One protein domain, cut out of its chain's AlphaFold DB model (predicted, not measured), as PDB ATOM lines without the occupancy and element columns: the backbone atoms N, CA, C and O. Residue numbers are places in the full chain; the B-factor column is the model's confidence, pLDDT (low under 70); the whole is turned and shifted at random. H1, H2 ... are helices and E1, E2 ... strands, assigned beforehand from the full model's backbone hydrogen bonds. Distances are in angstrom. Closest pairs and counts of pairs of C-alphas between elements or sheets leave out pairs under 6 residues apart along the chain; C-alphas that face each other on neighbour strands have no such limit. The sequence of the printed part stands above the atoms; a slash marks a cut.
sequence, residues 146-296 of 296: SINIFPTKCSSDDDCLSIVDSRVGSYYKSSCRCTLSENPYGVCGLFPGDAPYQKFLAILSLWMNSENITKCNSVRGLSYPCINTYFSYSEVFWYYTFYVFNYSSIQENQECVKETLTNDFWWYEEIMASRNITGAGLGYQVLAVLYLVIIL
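AT A GLANCE: This is residues 146 to 296 of the 296 residues of the protein "Dickkopf_N domain-containing protein" of Stentor coeruleus (UniProt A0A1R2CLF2). Three helices, H1, H4 and H6, make a row with H4 in the middle, crossing the other two at steep angles. The short helices H2 and H3 gather beyond one end of H1 and H4, H5 makes a corner with H6, and beyond the other end of H1 and H4 lies a small hairpin, E1 and E2, with the long unnamed stretch 146 to 175. H7, after a link that partly sticks out at residues 279 to 281, comes back near H1. The printed part has 151 residues, with two antiparallel strands, order E1 - E2, followed by seven named helices; it is mostly helix by its named elements, which hold 75 residues, under half of those printed. It is compact, with a radius of gyration of the C-alphas of 16.9 A and spans of 44 by 44 by 35 A.

IN THESE COORDINATES: Residues 146 to 175 hold no named element. E1 is residues 176 to 178, with C-alpha 176 at (41.139, 52.922, -40.349), and E2 is residues 186 to 188. H1, residues 195 to 208, is 19.9 A long and begins at C-alpha 195 (28.271, 51.711, -53.795). H2 is residues 211 to 215 and H3 residues 224 to 230. H4, residues 234 to 245, measures 16.2 A. H5 is residues 255 to 260. H6, residues 263 to 274, measures 16.4 A. H7, residues 282 to 294, measures 16.3 A and ends at C-alpha 294 (11.774, 52.585, -55.118).

HOW THE PARTS SIT: H4 is the hub. It touches H1 at a steep tilt of 46 degrees, opposite ways, closest at the C-alphas of Phe 200 and Tyr 240, 5.0 A. It touches H6 at a steep tilt of 53 degrees, opposite ways, closest at the C-alphas of Tyr 239 and Tyr 268, 5.3 A. H3 and H4 only just touch, with 3 pairs of C-alphas within 8 A, and only at the corner; the closest C-alphas are those of Asn 228 and Ser 234, 5.2 A. H2 touches H3, with C-alphas 212 and 230 closest at 5.8 A. H5 and H6 also only just touch, with 3 such pairs, only at the corner, closest at C-alphas 258 and 266, 6.2 A. H7 is close to H1 but not clearly touching: C-alphas 202 and 290, the closest, are 7.4 A apart. In the hairpin of E1 and E2, N 177 and O 187 are 3.0 A apart and N 187 and O 177 2.8 A, within hydrogen-bond range. Residues 153 to 154 pair antiparallel with residues 186 to 187 of E2. In H1, H3, H4, H5 and H6 every O i to N i+4 pair is within hydrogen-bond range; H7 has 8 of 9, and H2 0 of 1 but 2 of 2 O i to N i+3 pairs.

THE WHOLE: The two C-alphas farthest apart, those of Glu 182 and Leu 296, the chain's last residue, are 47.6 A apart. The printed part has no cut, and no link between named elements is long. Residues 279 to 285, of which 282 to 285 belong to H7, stand free. The mean pLDDT of the printed part is 86.8; residues 276 to 296 are under 70, and H7 has a mean of 42.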
ATOM      1  N   SER A 146      31.977  58.319 -48.564       95.81
ATOM      2  CA  SER A 146      33.353  58.778 -48.337       95.81
ATOM      3  C   SER A 146      33.648  60.088 -49.074       95.81
ATOM      4  O   SER A 146      33.140  60.323 -50.173       95.81
ATOM      5  N   ILE A 147      34.487  60.947 -48.480       93.19
ATOM      6  CA  ILE A 147      35.016  62.148 -49.160       93.19
ATOM      7  C   ILE A 147      35.988  61.753 -50.279       93.19
ATOM      8  O   ILE A 147      36.024  62.381 -51.335       93.19
ATOM      9  N   ASN A 148      36.786  60.716 -50.029       88.31
ATOM     10  CA  ASN A 148      37.871  60.286 -50.898       88.31
ATOM     11  C   ASN A 148      37.462  59.098 -51.778       88.31
ATOM     12  O   ASN A 148      36.544  58.343 -51.460       88.31
ATOM     13  N   ILE A 149      38.181  58.925 -52.889       84.25
ATOM     14  CA  ILE A 149      37.997  57.797 -53.809       84.25
ATOM     15  C   ILE A 149      38.570  56.518 -53.178       84.25
ATOM     16  O   ILE A 149      39.572  56.546 -52.458       84.25
ATOM     17  N   PHE A 150      37.922  55.388 -53.459       86.19
ATOM     18  CA  PHE A 150      38.311  54.073 -52.964       86.19
ATOM     19  C   PHE A 150      39.439  53.409 -53.773       86.19
ATOM     20  O   PHE A 150      39.464  53.556 -54.996       86.19
ATOM     21  N   PRO A 151      40.303  52.601 -53.124       89.19
ATOM     22  CA  PRO A 151      40.445  52.456 -51.671       89.19
ATOM     23  C   PRO A 151      41.113  53.693 -51.046       89.19
ATOM     24  O   PRO A 151      42.163  54.148 -51.498       89.19
ATOM     25  N   THR A 152      40.516  54.242 -49.984       92.94
ATOM     26  CA  THR A 152      41.075  55.404 -49.277       92.94
ATOM     27  C   THR A 152      42.103  54.940 -48.252       92.94
ATOM     28  O   THR A 152      41.750  54.271 -47.279       92.94
ATOM     29  N   LYS A 153      43.375  55.295 -48.471       95.19
ATOM     30  CA  LYS A 153      44.461  55.021 -47.521       95.19
ATOM     31  C   LYS A 153      44.368  55.935 -46.301       95.19
ATOM     32  O   LYS A 153      44.001  57.098 -46.438       95.19
ATOM     33  N   CYS A 154      44.752  55.424 -45.139       97.00
ATOM     34  CA  CYS A 154      44.713  56.151 -43.874       97.00
ATOM     35  C   CYS A 154      45.878  55.764 -42.959       97.00
ATOM     36  O   CYS A 154      46.456  54.682 -43.082       97.00
ATOM     37  N   SER A 155      46.204  56.658 -42.032       96.75
ATOM     38  CA  SER A 155      47.084  56.399 -40.886       96.75
ATOM     39  C   SER A 155      46.301  56.371 -39.569       96.75
ATOM     40  O   SER A 155      46.784  55.818 -38.582       96.75
ATOM     41  N   SER A 156      45.100  56.956 -39.543       96.75
ATOM     42  CA  SER A 156      44.196  56.970 -38.390       96.75
ATOM     43  C   SER A 156      42.727  57.104 -38.813       96.75
ATOM     44  O   SER A 156      42.434  57.446 -39.958       96.75
ATOM     45  N   ASP A 157      41.797  56.880 -37.880       96.00
ATOM     46  CA  ASP A 157      40.351  57.077 -38.096       96.00
ATOM     47  C   ASP A 157      39.995  58.528 -38.486       96.00
ATOM     48  O   ASP A 157      38.944  58.775 -39.080       96.00
ATOM     49  N   ASP A 158      40.867  59.498 -38.189       95.69
ATOM     50  CA  ASP A 158      40.673  60.907 -38.555       95.69
ATOM     51  C   ASP A 158      40.824  61.162 -40.062       95.69
ATOM     52  O   ASP A 158      40.298  62.155 -40.564       95.69
ATOM     53  N   ASP A 159      41.468  60.249 -40.793       95.75
ATOM     54  CA  ASP A 159      41.589  60.313 -42.255       95.75
ATOM     55  C   ASP A 159      40.339  59.755 -42.964       95.75
ATOM     56  O   ASP A 159      40.145  59.937 -44.169       95.75
ATOM     57  N   CYS A 160      39.480  59.057 -42.218       96.12
ATOM     58  CA  CYS A 160      38.379  58.257 -42.735       96.12
ATOM     59  C   CYS A 160      37.043  58.971 -42.576       96.12
ATOM     60  O   CYS A 160      36.191  58.566 -41.786       96.12
ATOM     61  N   LEU A 161      36.871  60.060 -43.324       96.00
ATOM     62  CA  LEU A 161      35.733  60.966 -43.184       96.00
ATOM     63  C   LEU A 161      34.669  60.750 -44.266       96.00
ATOM     64  O   LEU A 161      34.978  60.585 -45.452       96.00
ATOM     65  N   SER A 162      33.405  60.834 -43.860       96.06
ATOM     66  CA  SER A 162      32.280  60.957 -44.785       96.06
ATOM     67  C   SER A 162      32.081  62.404 -45.234       96.06
ATOM     68  O   SER A 162      32.511  63.345 -44.563       96.06
ATOM     69  N   ILE A 163      31.322  62.608 -46.312       95.88
ATOM     70  CA  ILE A 163      30.708  63.914 -46.579       95.88
ATOM     71  C   ILE A 163      29.837  64.343 -45.387       95.88
ATOM     72  O   ILE A 163      29.357  63.508 -44.613       95.88
ATOM     73  N   VAL A 164      29.618  65.650 -45.241       95.31
ATOM     74  CA  VAL A 164      28.716  66.180 -44.210       95.31
ATOM     75  C   VAL A 164      27.287  65.729 -44.508       95.31
ATOM     76  O   VAL A 164      26.747  66.002 -45.582       95.31
ATOM     77  N   ASP A 165      26.644  65.088 -43.535       94.56
ATOM     78  CA  ASP A 165      25.209  64.836 -43.571       94.56
ATOM     79  C   ASP A 165      24.471  66.159 -43.381       94.56
ATOM     80  O   ASP A 165      24.350  66.673 -42.270       94.56
ATOM     81  N   SER A 166      23.959  66.713 -44.476       90.06
ATOM     82  CA  SER A 166      23.220  67.980 -44.472       90.06
ATOM     83  C   SER A 166      21.965  67.986 -43.586       90.06
ATOM     84  O   SER A 166      21.506  69.058 -43.192       90.06
ATOM     85  N   ARG A 167      21.399  66.819 -43.244       87.25
ATOM     86  CA  ARG A 167      20.194  66.708 -42.402       87.25
ATOM     87  C   ARG A 167      20.518  66.786 -40.918       87.25
ATOM     88  O   ARG A 167      19.703  67.278 -40.135       87.25
ATOM     89  N   VAL A 168      21.696  66.303 -40.542       86.69
ATOM     90  CA  VAL A 168      22.153  66.257 -39.149       86.69
ATOM     91  C   VAL A 168      23.164  67.369 -38.844       86.69
ATOM     92  O   VAL A 168      23.230  67.829 -37.707       86.69
ATOM     93  N   GLY A 169      23.876  67.861 -39.860       88.31
ATOM     94  CA  GLY A 169      24.910  68.891 -39.757       88.31
ATOM     95  C   GLY A 169      26.279  68.358 -39.327       88.31
ATOM     96  O   GLY A 169      27.096  69.140 -38.849       88.31
ATOM     97  N   SER A 170      26.530  67.056 -39.481       89.12
ATOM     98  CA  SER A 170      27.743  66.382 -38.994       89.12
ATOM     99  C   SER A 170      28.350  65.479 -40.064       89.12
ATOM    100  O   SER A 170      27.634  64.930 -40.897       89.12
ATOM    101  N   TYR A 171      29.669  65.302 -40.030       93.12
ATOM    102  CA  TYR A 171      30.355  64.228 -40.751       93.12
ATOM    103  C   TYR A 171      30.563  63.020 -39.830       93.12
ATOM    104  O   TYR A 171      30.417  63.118 -38.608       93.12
ATOM    105  N   TYR A 172      30.920  61.884 -40.419       93.69
ATOM    106  CA  TYR A 172      31.113  60.612 -39.730       93.69
ATOM    107  C   TYR A 172      32.536  60.117 -39.954       93.69
ATOM    108  O   TYR A 172      33.155  60.431 -40.971       93.69
ATOM    109  N   LYS A 173      33.037  59.339 -38.992       93.88
ATOM    110  CA  LYS A 173      34.322  58.646 -39.088       93.88
ATOM    111  C   LYS A 173      34.080  57.152 -39.239       93.88
ATOM    112  O   LYS A 173      33.287  56.590 -38.483       93.88
ATOM    113  N   SER A 174      34.751  56.523 -40.193       93.94
ATOM    114  CA  SER A 174      34.881  55.067 -40.250       93.94
ATOM    115  C   SER A 174      36.232  54.649 -39.666       93.94
ATOM    116  O   SER A 174      37.118  55.475 -39.462       93.94
ATOM    117  N   SER A 175      36.387  53.366 -39.337       94.44
ATOM    118  CA  SER A 175      37.662  52.870 -38.812       94.44
ATOM    119  C   SER A 175      38.716  52.779 -39.914       94.44
ATOM    120  O   SER A 175      38.449  52.232 -40.988       94.44
ATOM    121  N   CYS A 176      39.930  53.219 -39.605       96.88
ATOM    122  CA  CYS A 176      41.139  52.922 -40.349       96.88
ATOM    123  C   CYS A 176      41.679  51.559 -39.908       96.88
ATOM    124  O   CYS A 176      42.039  51.362 -38.746       96.88
ATOM    125  N   ARG A 177      41.726  50.584 -40.820       97.19
ATOM    126  CA  ARG A 177      42.211  49.226 -40.514       97.19
ATOM    127  C   ARG A 177      43.300  48.805 -41.484       97.19
ATOM    128  O   ARG A 177      43.223  49.118 -42.666       97.19
ATOM    129  N   CYS A 178      44.293  48.074 -40.986       96.44
ATOM    130  CA  CYS A 178      45.367  47.549 -41.820       96.44
ATOM    131  C   CYS A 178      44.847  46.491 -42.803       96.44
ATOM    132  O   CYS A 178      44.031  45.639 -42.438       96.44
ATOM    133  N   THR A 179      45.361  46.526 -44.028       96.38
ATOM    134  CA  THR A 179      45.195  45.454 -45.011       96.38
ATOM    135  C   THR A 179      45.879  44.167 -44.547       96.38
ATOM    136  O   THR A 179      46.840  44.193 -43.775       96.38
ATOM    137  N   LEU A 180      45.406  43.025 -45.054       94.50
ATOM    138  CA  LEU A 180      46.087  41.732 -44.923       94.50
ATOM    139  C   LEU A 180      46.881  41.443 -46.210       94.50
ATOM    140  O   LEU A 180      46.614  40.481 -46.928       94.50
ATOM    141  N   SER A 181      47.809  42.338 -46.547       92.25
ATOM    142  CA  SER A 181      48.666  42.253 -47.737       92.25
ATOM    143  C   SER A 181      50.135  42.033 -47.352       92.25
ATOM    144  O   SER A 181      50.496  42.118 -46.180       92.25
ATOM    145  N   GLU A 182      50.999  41.757 -48.336       90.50
ATOM    146  CA  GLU A 182      52.451  41.595 -48.118       90.50
ATOM    147  C   GLU A 182      53.099  42.846 -47.513       90.50
ATOM    148  O   GLU A 182      53.981  42.756 -46.662       90.50
ATOM    149  N   ASN A 183      52.619  44.014 -47.944       93.06
ATOM    150  CA  ASN A 183      53.027  45.325 -47.462       93.06
ATOM    151  C   ASN A 183      51.798  46.023 -46.855       93.06
ATOM    152  O   ASN A 183      51.109  46.753 -47.577       93.06
ATOM    153  N   PRO A 184      51.479  45.780 -45.566       93.50
ATOM    154  CA  PRO A 184      50.261  46.291 -44.951       93.50
ATOM    155  C   PRO A 184      50.206  47.819 -44.937       93.50
ATOM    156  O   PRO A 184      51.178  48.488 -44.585       93.50
ATOM    157  N   TYR A 185      49.041  48.375 -45.257       95.38
ATOM    158  CA  TYR A 185      48.752  49.801 -45.108       95.38
ATOM    159  C   TYR A 185      47.338  50.008 -44.554       95.38
ATOM    160  O   TYR A 185      46.512  49.101 -44.594       95.38
ATOM    161  N   GLY A 186      47.050  51.179 -43.983       97.38
ATOM    162  CA  GLY A 186      45.713  51.480 -43.468       97.38
ATOM    163  C   GLY A 186      44.730  51.788 -44.597       97.38
ATOM    164  O   GLY A 186      45.060  52.544 -45.510       97.38
ATOM    165  N   VAL A 187      43.522  51.228 -44.520       97.81
ATOM    166  CA  VAL A 187      42.395  51.495 -45.426       97.81
ATOM    167  C   VAL A 187      41.142  51.824 -44.620       97.81
ATOM    168  O   VAL A 187      40.794  51.105 -43.676       97.81
ATOM    169  N   CYS A 188      40.452  52.891 -45.017       97.38
ATOM    170  CA  CYS A 188      39.190  53.308 -44.418       97.38
ATOM    171  C   CYS A 188      38.052  52.333 -44.717       97.38
ATOM    172  O   CYS A 188      37.936  51.815 -45.830       97.38
ATOM    173  N   GLY A 189      37.174  52.137 -43.735       96.00
ATOM    174  CA  GLY A 189      35.914  51.423 -43.923       96.00
ATOM    175  C   GLY A 189      34.930  52.173 -44.828       96.00
ATOM    176  O   GLY A 189      35.047  53.380 -45.041       96.00
ATOM    177  N   LEU A 190      33.928  51.441 -45.319       96.00
ATOM    178  CA  LEU A 190      32.855  51.985 -46.151       96.00
ATOM    179  C   LEU A 190      31.760  52.645 -45.302       96.00
ATOM    180  O   LEU A 190      31.418  52.162 -44.219       96.00
ATOM    181  N   PHE A 191      31.154  53.696 -45.840       96.38
ATOM    182  CA  PHE A 191      29.937  54.329 -45.351       96.38
ATOM    183  C   PHE A 191      28.687  53.836 -46.102       96.38
ATOM    184  O   PHE A 191      28.780  53.362 -47.236       96.38
ATOM    185  N   PRO A 192      27.484  53.992 -45.514       95.88
ATOM    186  CA  PRO A 192      26.220  53.537 -46.102       95.88
ATOM    187  C   PRO A 192      25.871  54.055 -47.501       95.88
ATOM    188  O   PRO A 192      25.031  53.460 -48.176       95.88
ATOM    189  N   GLY A 193      26.443  55.183 -47.921       95.31
ATOM    190  CA  GLY A 193      26.257  55.753 -49.254       95.31
ATOM    191  C   GLY A 193      27.210  55.207 -50.305       95.31
ATOM    192  O   GLY A 193      26.963  55.400 -51.493       95.31
ATOM    193  N   ASP A 194      28.266  54.503 -49.909       96.19
ATOM    194  CA  ASP A 194      29.223  53.958 -50.861       96.19
ATOM    195  C   ASP A 194      28.624  52.769 -51.611       96.19
ATOM    196  O   ASP A 194      27.873  51.966 -51.051       96.19
ATOM    197  N   ALA A 195      28.961  52.635 -52.896       94.00
ATOM    198  CA  ALA A 195      28.271  51.711 -53.795       94.00
ATOM    199  C   ALA A 195      28.199  50.249 -53.288       94.00
ATOM    200  O   ALA A 195      27.122  49.657 -53.385       94.00
ATOM    201  N   PRO A 196      29.262  49.639 -52.717       94.12
ATOM    202  CA  PRO A 196      29.155  48.287 -52.163       94.12
ATOM    203  C   PRO A 196      28.230  48.218 -50.940       94.12
ATOM    204  O   PRO A 196      27.467  47.262 -50.800       94.12
ATOM    205  N   TYR A 197      28.238  49.250 -50.091       96.56
ATOM    206  CA  TYR A 197      27.363  49.329 -48.922       96.56
ATOM    207  C   TYR A 197      25.899  49.493 -49.342       96.56
ATOM    208  O   TYR A 197      25.024  48.809 -48.816       96.56
ATOM    209  N   GLN A 198      25.606  50.315 -50.350       96.38
ATOM    210  CA  GLN A 198      24.244  50.440 -50.879       96.38
ATOM    211  C   GLN A 198      23.692  49.099 -51.377       96.38
ATOM    212  O   GLN A 198      22.525  48.783 -51.142       96.38
ATOM    213  N   LYS A 199      24.532  48.271 -52.010       96.00
ATOM    214  CA  LYS A 199      24.143  46.916 -52.426       96.00
ATOM    215  C   LYS A 199      23.919  45.982 -51.234       96.00
ATOM    216  O   LYS A 199      22.963  45.210 -51.256       96.00
ATOM    217  N   PHE A 200      24.729  46.097 -50.179       97.12
ATOM    218  CA  PHE A 200      24.479  45.414 -48.907       97.12
ATOM    219  C   PHE A 200      23.134  45.828 -48.282       97.12
ATOM    220  O   PHE A 200      22.334  44.970 -47.922       97.12
ATOM    221  N   LEU A 201      22.830  47.126 -48.202       96.69
ATOM    222  CA  LEU A 201      21.556  47.609 -47.654       96.69
ATOM    223  C   LEU A 201      20.358  47.135 -48.474       96.69
ATOM    224  O   LEU A 201      19.331  46.769 -47.907       96.69
ATOM    225  N   ALA A 202      20.493  47.103 -49.799       95.56
ATOM    226  CA  ALA A 202      19.466  46.575 -50.683       95.56
ATOM    227  C   ALA A 202      19.173  45.098 -50.393       95.56
ATOM    228  O   ALA A 202      18.019  44.728 -50.180       95.56
ATOM    229  N   ILE A 203      20.210  44.256 -50.346       96.12
ATOM    230  CA  ILE A 203      20.027  42.818 -50.124       96.12
ATOM    231  C   ILE A 203      19.580  42.508 -48.689       96.12
ATOM    232  O   ILE A 203      18.756  41.616 -48.483       96.12
ATOM    233  N   LEU A 204      20.037  43.295 -47.711       95.44
ATOM    234  CA  LEU A 204      19.551  43.251 -46.336       95.44
ATOM    235  C   LEU A 204      18.065  43.600 -46.262       95.44
ATOM    236  O   LEU A 204      17.306  42.871 -45.633       95.44
ATOM    237  N   SER A 205      17.633  44.670 -46.932       94.19
ATOM    238  CA  SER A 205      16.223  45.067 -46.983       94.19
ATOM    239  C   SER A 205      15.344  43.972 -47.585       94.19
ATOM    240  O   SER A 205      14.288  43.661 -47.032       94.19
ATOM    241  N   LEU A 206      15.795  43.326 -48.664       94.25
ATOM    242  CA  LEU A 206      15.074  42.198 -49.265       94.25
ATOM    243  C   LEU A 206      14.907  41.034 -48.291       94.25
ATOM    244  O   LEU A 206      13.825  40.457 -48.211       94.25
ATOM    245  N   TRP A 207      15.954  40.705 -47.538       94.81
ATOM    246  CA  TRP A 207      15.873  39.664 -46.524       94.81
ATOM    247  C   TRP A 207      14.919  40.044 -45.384       94.81
ATOM    248  O   TRP A 207      14.001  39.280 -45.078       94.81
ATOM    249  N   MET A 208      15.080  41.243 -44.814       91.62
ATOM    250  CA  MET A 208      14.288  41.729 -43.677       91.62
ATOM    251  C   MET A 208      12.789  41.833 -43.979       91.62
ATOM    252  O   MET A 208      11.974  41.639 -43.082       91.62
ATOM    253  N   ASN A 209      12.422  42.109 -45.233       89.56
ATOM    254  CA  ASN A 209      11.029  42.196 -45.676       89.56
ATOM    255  C   ASN A 209      10.481  40.875 -46.244       89.56
ATOM    256  O   ASN A 209       9.335  40.830 -46.691       89.56
ATOM    257  N   SER A 210      11.270  39.797 -46.251       91.06
ATOM    258  CA  SER A 210      10.821  38.505 -46.770       91.06
ATOM    259  C   SER A 210       9.946  37.754 -45.766       91.06
ATOM    260  O   SER A 210      10.215  37.744 -44.568       91.06
ATOM    261  N   GLU A 211       8.942  37.017 -46.247       91.69
ATOM    262  CA  GLU A 211       8.167  36.108 -45.387       91.69
ATOM    263  C   GLU A 211       9.027  34.961 -44.836       91.69
ATOM    264  O   GLU A 211       8.778  34.444 -43.747       91.69
ATOM    265  N   ASN A 212      10.083  34.586 -45.563       93.31
ATOM    266  CA  ASN A 212      10.992  33.503 -45.199       93.31
ATOM    267  C   ASN A 212      11.725  33.746 -43.877       93.31
ATOM    268  O   ASN A 212      12.064  32.780 -43.196       93.31
ATOM    269  N   ILE A 213      11.905  35.002 -43.472       91.50
ATOM    270  CA  ILE A 213      12.557  35.332 -42.203       91.50
ATOM    271  C   ILE A 213      11.792  34.810 -40.983       91.50
ATOM    272  O   ILE A 213      12.384  34.525 -39.946       91.50
ATOM    273  N   THR A 214      10.477  34.617 -41.119       92.25
ATOM    274  CA  THR A 214       9.613  34.074 -40.058       92.25
ATOM    275  C   THR A 214       9.856  32.591 -39.779       92.25
ATOM    276  O   THR A 214       9.442  32.090 -38.736       92.25
ATOM    277  N   LYS A 215      10.568  31.894 -40.676       93.56
ATOM    278  CA  LYS A 215      10.990  30.497 -40.488       93.56
ATOM    279  C   LYS A 215      12.159  30.369 -39.514       93.56
ATOM    280  O   LYS A 215      12.467  29.265 -39.074       93.56
ATOM    281  N   CYS A 216      12.792  31.483 -39.158       92.38
ATOM    282  CA  CYS A 216      13.909  31.518 -38.231       92.38
ATOM    283  C   CYS A 216      13.470  31.972 -36.843       92.38
ATOM    284  O   CYS A 216      12.537  32.760 -36.679       92.38
ATOM    285  N   ASN A 217      14.186  31.505 -35.821       93.31
ATOM    286  CA  ASN A 217      14.072  32.081 -34.489       93.31
ATOM    287  C   ASN A 217      14.401  33.592 -34.532       93.31
ATOM    288  O   ASN A 217      15.319  34.009 -35.244       93.31
ATOM    289  N   SER A 218      13.672  34.416 -33.771       90.94
ATOM    290  CA  SER A 218      13.740  35.884 -33.869       90.94
ATOM    291  C   SER A 218      15.112  36.475 -33.538       90.94
ATOM    292  O   SER A 218      15.440  37.554 -34.022       90.94
ATOM    293  N   VAL A 219      15.954  35.772 -32.772       91.75
ATOM    294  CA  VAL A 219      17.337  36.209 -32.499       91.75
ATOM    295  C   VAL A 219      18.373  35.577 -33.435       91.75
ATOM    296  O   VAL A 219      19.568  35.843 -33.319       91.75
ATOM    297  N   ARG A 220      17.930  34.732 -34.371       92.31
ATOM    298  CA  ARG A 220      18.757  34.025 -35.361       92.31
ATOM    299  C   ARG A 220      18.432  34.430 -36.797       92.31
ATOM    300  O   ARG A 220      19.013  33.871 -37.714       92.31
ATOM    301  N   GLY A 221      17.562  35.418 -37.011       91.56
ATOM    302  CA  GLY A 221      17.154  35.856 -38.351       91.56
ATOM    303  C   GLY A 221      18.303  36.321 -39.255       91.56
ATOM    304  O   GLY A 221      18.167  36.267 -40.466       91.56
ATOM    305  N   LEU A 222      19.449  36.735 -38.701       92.19
ATOM    306  CA  LEU A 222      20.663  37.071 -39.467       92.19
ATOM    307  C   LEU A 222      21.763  35.999 -39.384       92.19
ATOM    308  O   LEU A 222      22.911  36.259 -39.739       92.19
ATOM    309  N   SER A 223      21.455  34.806 -38.869       92.31
ATOM    310  CA  SER A 223      22.435  33.727 -38.767       92.31
ATOM    311  C   SER A 223      22.721  33.116 -40.139       92.31
ATOM    312  O   SER A 223      21.847  33.039 -41.006       92.31
ATOM    313  N   TYR A 224      23.949  32.622 -40.310       93.06
ATOM    314  CA  TYR A 224      24.346  31.884 -41.506       93.06
ATOM    315  C   TYR A 224      23.412  30.708 -41.833       93.06
ATOM    316  O   TYR A 224      22.897  30.678 -42.953       93.06
ATOM    317  N   PRO A 225      23.088  29.792 -40.891       92.88
ATOM    318  CA  PRO A 225      22.180  28.686 -41.193       92.88
ATOM    319  C   PRO A 225      20.792  29.153 -41.645       92.88
ATOM    320  O   PRO A 225      20.235  28.593 -42.583       92.88
ATOM    321  N   CYS A 226      20.240  30.193 -41.019       93.06
ATOM    322  CA  CYS A 226      18.924  30.726 -41.361       93.06
ATOM    323  C   CYS A 226      18.899  31.328 -42.778       93.06
ATOM    324  O   CYS A 226      18.087  30.921 -43.612       93.06
ATOM    325  N   ILE A 227      19.817  32.256 -43.074       95.06
ATOM    326  CA  ILE A 227      19.865  32.934 -44.375       95.06
ATOM    327  C   ILE A 227      20.151  31.930 -45.493       95.06
ATOM    328  O   ILE A 227      19.449  31.935 -46.501       95.06
ATOM    329  N   ASN A 228      21.117  31.023 -45.321       94.81
ATOM    330  CA  ASN A 228      21.458  30.053 -46.367       94.81
ATOM    331  C   ASN A 228      20.331  29.071 -46.665       94.81
ATOM    332  O   ASN A 228      20.206  28.623 -47.802       94.81
ATOM    333  N   THR A 229      19.513  28.750 -45.665       94.19
ATOM    334  CA  THR A 229      18.409  27.802 -45.835       94.19
ATOM    335  C   THR A 229      17.204  28.453 -46.500       94.19
ATOM    336  O   THR A 229      16.553  27.833 -47.339       94.19
ATOM    337  N   TYR A 230      16.880  29.697 -46.133       94.81
ATOM    338  CA  TYR A 230      15.590  30.296 -46.489       94.81
ATOM    339  C   TYR A 230      15.669  31.505 -47.417       94.81
ATOM    340  O   TYR A 230      14.626  31.966 -47.885       94.81
ATOM    341  N   PHE A 231      16.858  32.021 -47.720       95.44
ATOM    342  CA  PHE A 231      17.013  33.147 -48.629       95.44
ATOM    343  C   PHE A 231      17.607  32.715 -49.966       95.44
ATOM    344  O   PHE A 231      18.768  32.326 -50.057       95.44
ATOM    345  N   SER A 232      16.822  32.851 -51.036       94.12
ATOM    346  CA  SER A 232      17.249  32.498 -52.398       94.12
ATOM    347  C   SER A 232      18.441  33.320 -52.897       94.12
ATOM    348  O   SER A 232      19.128  32.896 -53.819       94.12
ATOM    349  N   TYR A 233      18.700  34.477 -52.283       94.50
ATOM    350  CA  TYR A 233      19.837  35.342 -52.594       94.50
ATOM    351  C   TYR A 233      20.915  35.315 -51.498       94.50
ATOM    352  O   TYR A 233      21.667  36.279 -51.354       94.50
ATOM    353  N   SER A 234      20.994  34.239 -50.708       95.44
ATOM    354  CA  SER A 234      21.957  34.089 -49.606       95.44
ATOM    355  C   SER A 234      23.407  34.322 -50.033       95.44
ATOM    356  O   SER A 234      24.140  35.015 -49.336       95.44
ATOM    357  N   GLU A 235      23.816  33.842 -51.206       94.94
ATOM    358  CA  GLU A 235      25.171  34.076 -51.719       94.94
ATOM    359  C   GLU A 235      25.452  35.563 -51.977       94.94
ATOM    360  O   GLU A 235      26.511  36.066 -51.614       94.94
ATOM    361  N   VAL A 236      24.489  36.293 -52.554       95.56
ATOM    362  CA  VAL A 236      24.598  37.746 -52.784       95.56
ATOM    363  C   VAL A 236      24.610  38.495 -51.450       95.56
ATOM    364  O   VAL A 236      25.349  39.467 -51.289       95.56
ATOM    365  N   PHE A 237      23.809  38.035 -50.483       96.44
ATOM    366  CA  PHE A 237      23.782  38.581 -49.130       96.44
ATOM    367  C   PHE A 237      25.152  38.464 -48.463       96.44
ATOM    368  O   PHE A 237      25.694  39.468 -47.996       96.44
ATOM    369  N   TRP A 238      25.733  37.262 -48.444       97.00
ATOM    370  CA  TRP A 238      27.025  37.024 -47.804       97.00
ATOM    371  C   TRP A 238      28.167  37.702 -48.540       97.00
ATOM    372  O   TRP A 238      29.003  38.312 -47.881       97.00
ATOM    373  N   TYR A 239      28.146  37.709 -49.872       97.38
ATOM    374  CA  TYR A 239      29.108  38.458 -50.674       97.38
ATOM    375  C   TYR A 239      29.205  39.924 -50.231       97.38
ATOM    376  O   TYR A 239      30.270  40.379 -49.818       97.38
ATOM    377  N   TYR A 240      28.087  40.660 -50.244       97.69
ATOM    378  CA  TYR A 240      28.099  42.076 -49.864       97.69
ATOM    379  C   TYR A 240      28.302  42.294 -48.362       97.69
ATOM    380  O   TYR A 240      28.890  43.302 -47.979       97.69
ATOM    381  N   THR A 241      27.887  41.348 -47.515       96.94
ATOM    382  CA  THR A 241      28.196  41.379 -46.077       96.94
ATOM    383  C   THR A 241      29.708  41.333 -45.858       96.94
ATOM    384  O   THR A 241      30.267  42.225 -45.218       96.94
ATOM    385  N   PHE A 242      30.399  40.344 -46.429       97.56
ATOM    386  CA  PHE A 242      31.848  40.226 -46.288       97.56
ATOM    387  C   PHE A 242      32.589  41.363 -46.986       97.56
ATOM    388  O   PHE A 242      33.538  41.890 -46.411       97.56
ATOM    389  N   TYR A 243      32.122  41.812 -48.153       96.81
ATOM    390  CA  TYR A 243      32.702  42.966 -48.841       96.81
ATOM    391  C   TYR A 243      32.713  44.201 -47.935       96.81
ATOM    392  O   TYR A 243      33.740  44.855 -47.786       96.81
ATOM    393  N   VAL A 244      31.572  44.536 -47.324       96.31
ATOM    394  CA  VAL A 244      31.425  45.755 -46.517       96.31
ATOM    395  C   VAL A 244      32.191  45.656 -45.205       96.31
ATOM    396  O   VAL A 244      32.965  46.556 -44.876       96.31
ATOM    397  N   PHE A 245      31.995  44.577 -44.448       95.06
ATOM    398  CA  PHE A 245      32.535  44.483 -43.090       95.06
ATOM    399  C   PHE A 245      34.007  44.060 -43.038       95.06
ATOM    400  O   PHE A 245      34.673  44.347 -42.041       95.06
ATOM    401  N   ASN A 246      34.535  43.473 -44.119       96.00
ATOM    402  CA  ASN A 246      35.951  43.120 -44.251       96.00
ATOM    403  C   ASN A 246      36.683  43.974 -45.294       96.00
ATOM    404  O   ASN A 246      37.800  43.621 -45.665       96.00
ATOM    405  N   TYR A 247      36.099  45.095 -45.742       96.50
ATOM    406  CA  TYR A 247      36.607  45.902 -46.858       96.50
ATOM    407  C   TYR A 247      38.117  46.167 -46.797       96.50
ATOM    408  O   TYR A 247      38.825  45.887 -47.760       96.50
ATOM    409  N   SER A 248      38.638  46.643 -45.662       95.81
ATOM    410  CA  SER A 248      40.077  46.896 -45.496       95.81
ATOM    411  C   SER A 248      40.909  45.611 -45.571       95.81
ATOM    412  O   SER A 248      41.980  45.594 -46.167       95.81
ATOM    413  N   SER A 249      40.415  44.515 -44.993       95.44
ATOM    414  CA  SER A 249      41.133  43.241 -44.905       95.44
ATOM    415  C   SER A 249      41.222  42.502 -46.236       95.44
ATOM    416  O   SER A 249      42.151  41.720 -46.392       95.44
ATOM    417  N   ILE A 250      40.308  42.754 -47.177       95.75
ATOM    418  CA  ILE A 250      40.275  42.090 -48.494       95.75
ATOM    419  C   ILE A 250      41.108  42.806 -49.570       95.75
ATOM    420  O   ILE A 250      41.196  42.335 -50.702       95.75
ATOM    421  N   GLN A 251      41.720  43.950 -49.250       95.25
ATOM    422  CA  GLN A 251      42.554  44.680 -50.209       95.25
ATOM    423  C   GLN A 251      43.900  43.978 -50.409       95.25
ATOM    424  O   GLN A 251      44.604  43.681 -49.442       95.25
ATOM    425  N   GLU A 252      44.273  43.769 -51.675       93.50
ATOM    426  CA  GLU A 252      45.597  43.274 -52.088       93.50
ATOM    427  C   GLU A 252      46.047  41.984 -51.365       93.50
ATOM    428  O   GLU A 252      47.228  41.805 -51.057       93.50
ATOM    429  N   ASN A 253      45.115  41.068 -51.073       92.62
ATOM    430  CA  ASN A 253      45.462  39.790 -50.453       92.62
ATOM    431  C   ASN A 253      46.329  38.932 -51.379       92.62
ATOM    432  O   ASN A 253      45.983  38.691 -52.538       92.62
ATOM    433  N   GLN A 254      47.417  38.396 -50.824       93.25
ATOM    434  CA  GLN A 254      48.141  37.278 -51.423       93.25
ATOM    435  C   GLN A 254      47.297  36.000 -51.355       93.25
ATOM    436  O   GLN A 254      46.431  35.869 -50.490       93.25
ATOM    437  N   GLU A 255      47.587  35.028 -52.220       92.56
ATOM    438  CA  GLU A 255      46.769  33.818 -52.362       92.56
ATOM    439  C   GLU A 255      46.595  33.037 -51.052       92.56
ATOM    440  O   GLU A 255      45.477  32.703 -50.676       92.56
ATOM    441  N   CYS A 256      47.664  32.873 -50.268       93.06
ATOM    442  CA  CYS A 256      47.577  32.193 -48.974       93.06
ATOM    443  C   CYS A 256      46.629  32.897 -47.984       93.06
ATOM    444  O   CYS A 256      45.969  32.235 -47.185       93.06
ATOM    445  N   VAL A 257      46.527  34.231 -48.036       92.88
ATOM    446  CA  VAL A 257      45.608  35.018 -47.198       92.88
ATOM    447  C   VAL A 257      44.169  34.845 -47.673       92.88
ATOM    448  O   VAL A 257      43.264  34.757 -46.836       92.88
ATOM    449  N   LYS A 258      43.956  34.758 -48.993       93.06
ATOM    450  CA  LYS A 258      42.641  34.448 -49.565       93.06
ATOM    451  C   LYS A 258      42.164  33.083 -49.108       93.06
ATOM    452  O   LYS A 258      41.068  32.975 -48.587       93.06
ATOM    453  N   GLU A 259      43.012  32.066 -49.206       92.06
ATOM    454  CA  GLU A 259      42.650  30.686 -48.880       92.06
ATOM    455  C   GLU A 259      42.410  30.450 -47.381       92.06
ATOM    456  O   GLU A 259      41.697  29.512 -47.028       92.06
ATOM    457  N   THR A 260      42.965  31.291 -46.495       91.44
ATOM    458  CA  THR A 260      42.950  31.048 -45.040       91.44
ATOM    459  C   THR A 260      42.189  32.090 -44.219       91.44
ATOM    460  O   THR A 260      41.294  31.728 -43.462       91.44
ATOM    461  N   LEU A 261      42.530  33.378 -44.329       91.69
ATOM    462  CA  LEU A 261      42.023  34.429 -43.432       91.69
ATOM    463  C   LEU A 261      40.801  35.157 -43.988       91.69
ATOM    464  O   LEU A 261      39.986  35.674 -43.228       91.69
ATOM    465  N   THR A 262      40.690  35.222 -45.310       94.94
ATOM    466  CA  THR A 262      39.618  35.939 -46.019       94.94
ATOM    467  C   THR A 262      38.809  35.012 -46.927       94.94
ATOM    468  O   THR A 262      38.086  35.486 -47.803       94.94
ATOM    469  N   ASN A 263      38.898  33.697 -46.680       95.88
ATOM    470  CA  ASN A 263      38.316  32.642 -47.513       95.88
ATOM    471  C   ASN A 263      36.832  32.859 -47.779       95.88
ATOM    472  O   ASN A 263      36.424  32.811 -48.933       95.88
ATOM    473  N   ASP A 264      36.060  33.209 -46.747       94.81
ATOM    474  CA  ASP A 264      34.628  33.459 -46.892       94.81
ATOM    475  C   ASP A 264      34.337  34.490 -47.995       94.81
ATOM    476  O   ASP A 264      33.510  34.242 -48.868       94.81
ATOM    477  N   PHE A 265      35.042  35.628 -48.015       96.31
ATOM    478  CA  PHE A 265      34.837  36.648 -49.047       96.31
ATOM    479  C   PHE A 265      35.193  36.123 -50.443       96.31
ATOM    480  O   PHE A 265      34.386  36.239 -51.365       96.31
ATOM    481  N   TRP A 266      36.388  35.546 -50.593       95.19
ATOM    482  CA  TRP A 266      36.902  35.117 -51.895       95.19
ATOM    483  C   TRP A 266      36.120  33.940 -52.477       95.19
ATOM    484  O   TRP A 266      35.857  33.924 -53.676       95.19
ATOM    485  N   TRP A 267      35.634  33.034 -51.629       95.12
ATOM    486  CA  TRP A 267      34.704  31.981 -52.020       95.12
ATOM    487  C   TRP A 267      33.428  32.559 -52.647       95.12
ATOM    488  O   TRP A 267      33.009  32.140 -53.727       95.12
ATOM    489  N   TYR A 268      32.816  33.569 -52.014       94.88
ATOM    490  CA  TYR A 268      31.638  34.224 -52.588       94.88
ATOM    491  C   TYR A 268      31.969  35.052 -53.835       94.88
ATOM    492  O   TYR A 268      31.161  35.060 -54.763       94.88
ATOM    493  N   GLU A 269      33.129  35.710 -53.904       94.12
ATOM    494  CA  GLU A 269      33.589  36.424 -55.108       94.12
ATOM    495  C   GLU A 269      33.686  35.474 -56.313       94.12
ATOM    496  O   GLU A 269      33.154  35.785 -57.378       94.12
ATOM    497  N   GLU A 270      34.259  34.281 -56.148       92.88
ATOM    498  CA  GLU A 270      34.333  33.266 -57.209       92.88
ATOM    499  C   GLU A 270      32.946  32.791 -57.668       92.88
ATOM    500  O   GLU A 270      32.683  32.659 -58.871       92.88
ATOM    501  N   ILE A 271      32.014  32.588 -56.731       90.69
ATOM    502  CA  ILE A 271      30.621  32.258 -57.064       90.69
ATOM    503  C   ILE A 271      29.978  33.402 -57.860       90.69
ATOM    504  O   ILE A 271      29.326  33.154 -58.879       90.69
ATOM    505  N   MET A 272      30.165  34.656 -57.442       88.69
ATOM    506  CA  MET A 272      29.616  35.813 -58.155       88.69
ATOM    507  C   MET A 272      30.229  35.956 -59.559       88.69
ATOM    508  O   MET A 272      29.505  36.217 -60.527       88.69
ATOM    509  N   ALA A 273      31.536  35.737 -59.699       86.56
ATOM    510  CA  ALA A 273      32.242  35.799 -60.973       86.56
ATOM    511  C   ALA A 273      31.794  34.691 -61.940       86.56
ATOM    512  O   ALA A 273      31.459  34.972 -63.091       86.56
ATOM    513  N   SER A 274      31.700  33.441 -61.471       83.38
ATOM    514  CA  SER A 274      31.284  32.292 -62.296       83.38
ATOM    515  C   SER A 274      29.852  32.408 -62.828       83.38
ATOM    516  O   SER A 274      29.539  31.901 -63.905       83.38
ATOM    517  N   ARG A 275      28.981  33.123 -62.109       75.69
ATOM    518  CA  ARG A 275      27.587  33.374 -62.503       75.69
ATOM    519  C   ARG A 275      27.405  34.644 -63.341       75.69
ATOM    520  O   ARG A 275      26.272  34.994 -63.666       75.69
ATOM    521  N   ASN A 276      28.495  35.330 -63.701       63.00
ATOM    522  CA  ASN A 276      28.484  36.599 -64.438       63.00
ATOM    523  C   ASN A 276      27.645  37.694 -63.736       63.00
ATOM    524  O   ASN A 276      27.035  38.571 -64.359       63.00
ATOM    525  N   ILE A 277      27.593  37.619 -62.403       61.72
ATOM    526  CA  ILE A 277      26.858  38.542 -61.530       61.72
ATOM    527  C   ILE A 277      27.639  39.863 -61.364       61.72
ATOM    528  O   ILE A 277      27.059  40.903 -61.041       61.72
ATOM    529  N   THR A 278      28.930  39.870 -61.694       49.94
ATOM    530  CA  THR A 278      29.888  40.964 -61.479       49.94
ATOM    531  C   THR A 278      30.021  41.945 -62.656       49.94
ATOM    532  O   THR A 278      31.124  42.318 -63.043       49.94
ATOM    533  N   GLY A 279      28.908  42.456 -63.203       45.88
ATOM    534  CA  GLY A 279      29.012  43.664 -64.046       45.88
ATOM    535  C   GLY A 279      27.812  44.060 -64.902       45.88
ATOM    536  O   GLY A 279      27.576  45.252 -65.073       45.88
ATOM    537  N   ALA A 280      27.022  43.111 -65.408       39.09
ATOM    538  CA  ALA A 280      25.924  43.431 -66.337       39.09
ATOM    539  C   ALA A 280      24.610  42.674 -66.067       39.09
ATOM    540  O   ALA A 280      23.537  43.191 -66.370       39.09
ATOM    541  N   GLY A 281      24.654  41.487 -65.445       37.81
ATOM    542  CA  GLY A 281      23.470  40.635 -65.252       37.81
ATOM    543  C   GLY A 281      22.556  41.034 -64.084       37.81
ATOM    544  O   GLY A 281      21.332  40.928 -64.185       37.81
ATOM    545  N   LEU A 282      23.110  41.574 -62.990       44.56
ATOM    546  CA  LEU A 282      22.300  42.077 -61.865       44.56
ATOM    547  C   LEU A 282      21.699  43.459 -62.111       44.56
ATOM    548  O   LEU A 282      20.756  43.847 -61.419       44.56
ATOM    549  N   GLY A 283      22.191  44.168 -63.127       40.59
ATOM    550  CA  GLY A 283      21.622  45.434 -63.562       40.59
ATOM    551  C   GLY A 283      20.226  45.306 -64.182       40.59
ATOM    552  O   GLY A 283      19.599  46.317 -64.467       40.59
ATOM    553  N   TYR A 284      19.701  44.091 -64.345       40.47
ATOM    554  CA  TYR A 284      18.308  43.894 -64.736       40.47
ATOM    555  C   TYR A 284      17.477  43.167 -63.687       40.47
ATOM    556  O   TYR A 284      16.341  43.561 -63.496       40.47
ATOM    557  N   GLN A 285      17.994  42.176 -62.952       43.19
ATOM    558  CA  GLN A 285      17.163  41.470 -61.959       43.19
ATOM    559  C   GLN A 285      17.204  42.089 -60.560       43.19
ATOM    560  O   GLN A 285      16.155  42.269 -59.951       43.19
ATOM    561  N   VAL A 286      18.377  42.503 -60.074       45.12
ATOM    562  CA  VAL A 286      18.463  43.265 -58.819       45.12
ATOM    563  C   VAL A 286      18.076  44.717 -59.051       45.12
ATOM    564  O   VAL A 286      17.432  45.289 -58.189       45.12
ATOM    565  N   LEU A 287      18.336  45.289 -60.231       46.06
ATOM    566  CA  LEU A 287      17.774  46.587 -60.617       46.06
ATOM    567  C   LEU A 287      16.259  46.534 -60.874       46.06
ATOM    568  O   LEU A 287      15.607  47.497 -60.514       46.06
ATOM    569  N   ALA A 288      15.661  45.451 -61.394       44.91
ATOM    570  CA  ALA A 288      14.192  45.334 -61.459       44.91
ATOM    571  C   ALA A 288      13.563  45.193 -60.068       44.91
ATOM    572  O   ALA A 288      12.538  45.812 -59.796       44.91
ATOM    573  N   VAL A 289      14.196  44.438 -59.165       47.50
ATOM    574  CA  VAL A 289      13.762  44.333 -57.764       47.50
ATOM    575  C   VAL A 289      14.002  45.652 -57.003       47.50
ATOM    576  O   VAL A 289      13.143  46.075 -56.238       47.50
ATOM    577  N   LEU A 290      15.098  46.373 -57.267       43.06
ATOM    578  CA  LEU A 290      15.370  47.715 -56.728       43.06
ATOM    579  C   LEU A 290      14.435  48.789 -57.312       43.06
ATOM    580  O   LEU A 290      13.989  49.653 -56.566       43.06
ATOM    581  N   TYR A 291      14.091  48.738 -58.605       39.75
ATOM    582  CA  TYR A 291      13.116  49.645 -59.231       39.75
ATOM    583  C   TYR A 291      11.708  49.431 -58.664       39.75
ATOM    584  O   TYR A 291      10.976  50.398 -58.485       39.75
ATOM    585  N   LEU A 292      11.337  48.191 -58.330       37.97
ATOM    586  CA  LEU A 292      10.052  47.884 -57.692       37.97
ATOM    587  C   LEU A 292       9.979  48.352 -56.228       37.97
ATOM    588  O   LEU A 292       8.901  48.714 -55.772       37.97
ATOM    589  N   VAL A 293      11.105  48.401 -55.510       40.06
ATOM    590  CA  VAL A 293      11.171  48.877 -54.112       40.06
ATOM    591  C   VAL A 293      11.303  50.407 -54.008       40.06
ATOM    592  O   VAL A 293      11.014  50.972 -52.962       40.06
ATOM    593  N   ILE A 294      11.698  51.107 -55.079       37.00
ATOM    594  CA  ILE A 294      11.774  52.585 -55.118       37.00
ATOM    595  C   ILE A 294      10.437  53.232 -55.559       37.00
ATOM    596  O   ILE A 294      10.252  54.433 -55.379       37.00
ATOM    597  N   ILE A 295       9.492  52.457 -56.111       32.38
ATOM    598  CA  ILE A 295       8.186  52.942 -56.620       32.38
ATOM    599  C   ILE A 295       7.016  52.689 -55.630       32.38
ATOM    600  O   ILE A 295       5.881  53.079 -55.906       32.38
ATOM    601  N   LEU A 296       7.275  52.115 -54.449       32.84
ATOM    602  CA  LEU A 296       6.311  51.955 -53.344       32.84
ATOM    603  C   LEU A 296       6.783  52.702 -52.091       32.84
ATOM    604  O   LEU A 296       5.901  53.194 -51.352       32.84
TER     605      LEU A 296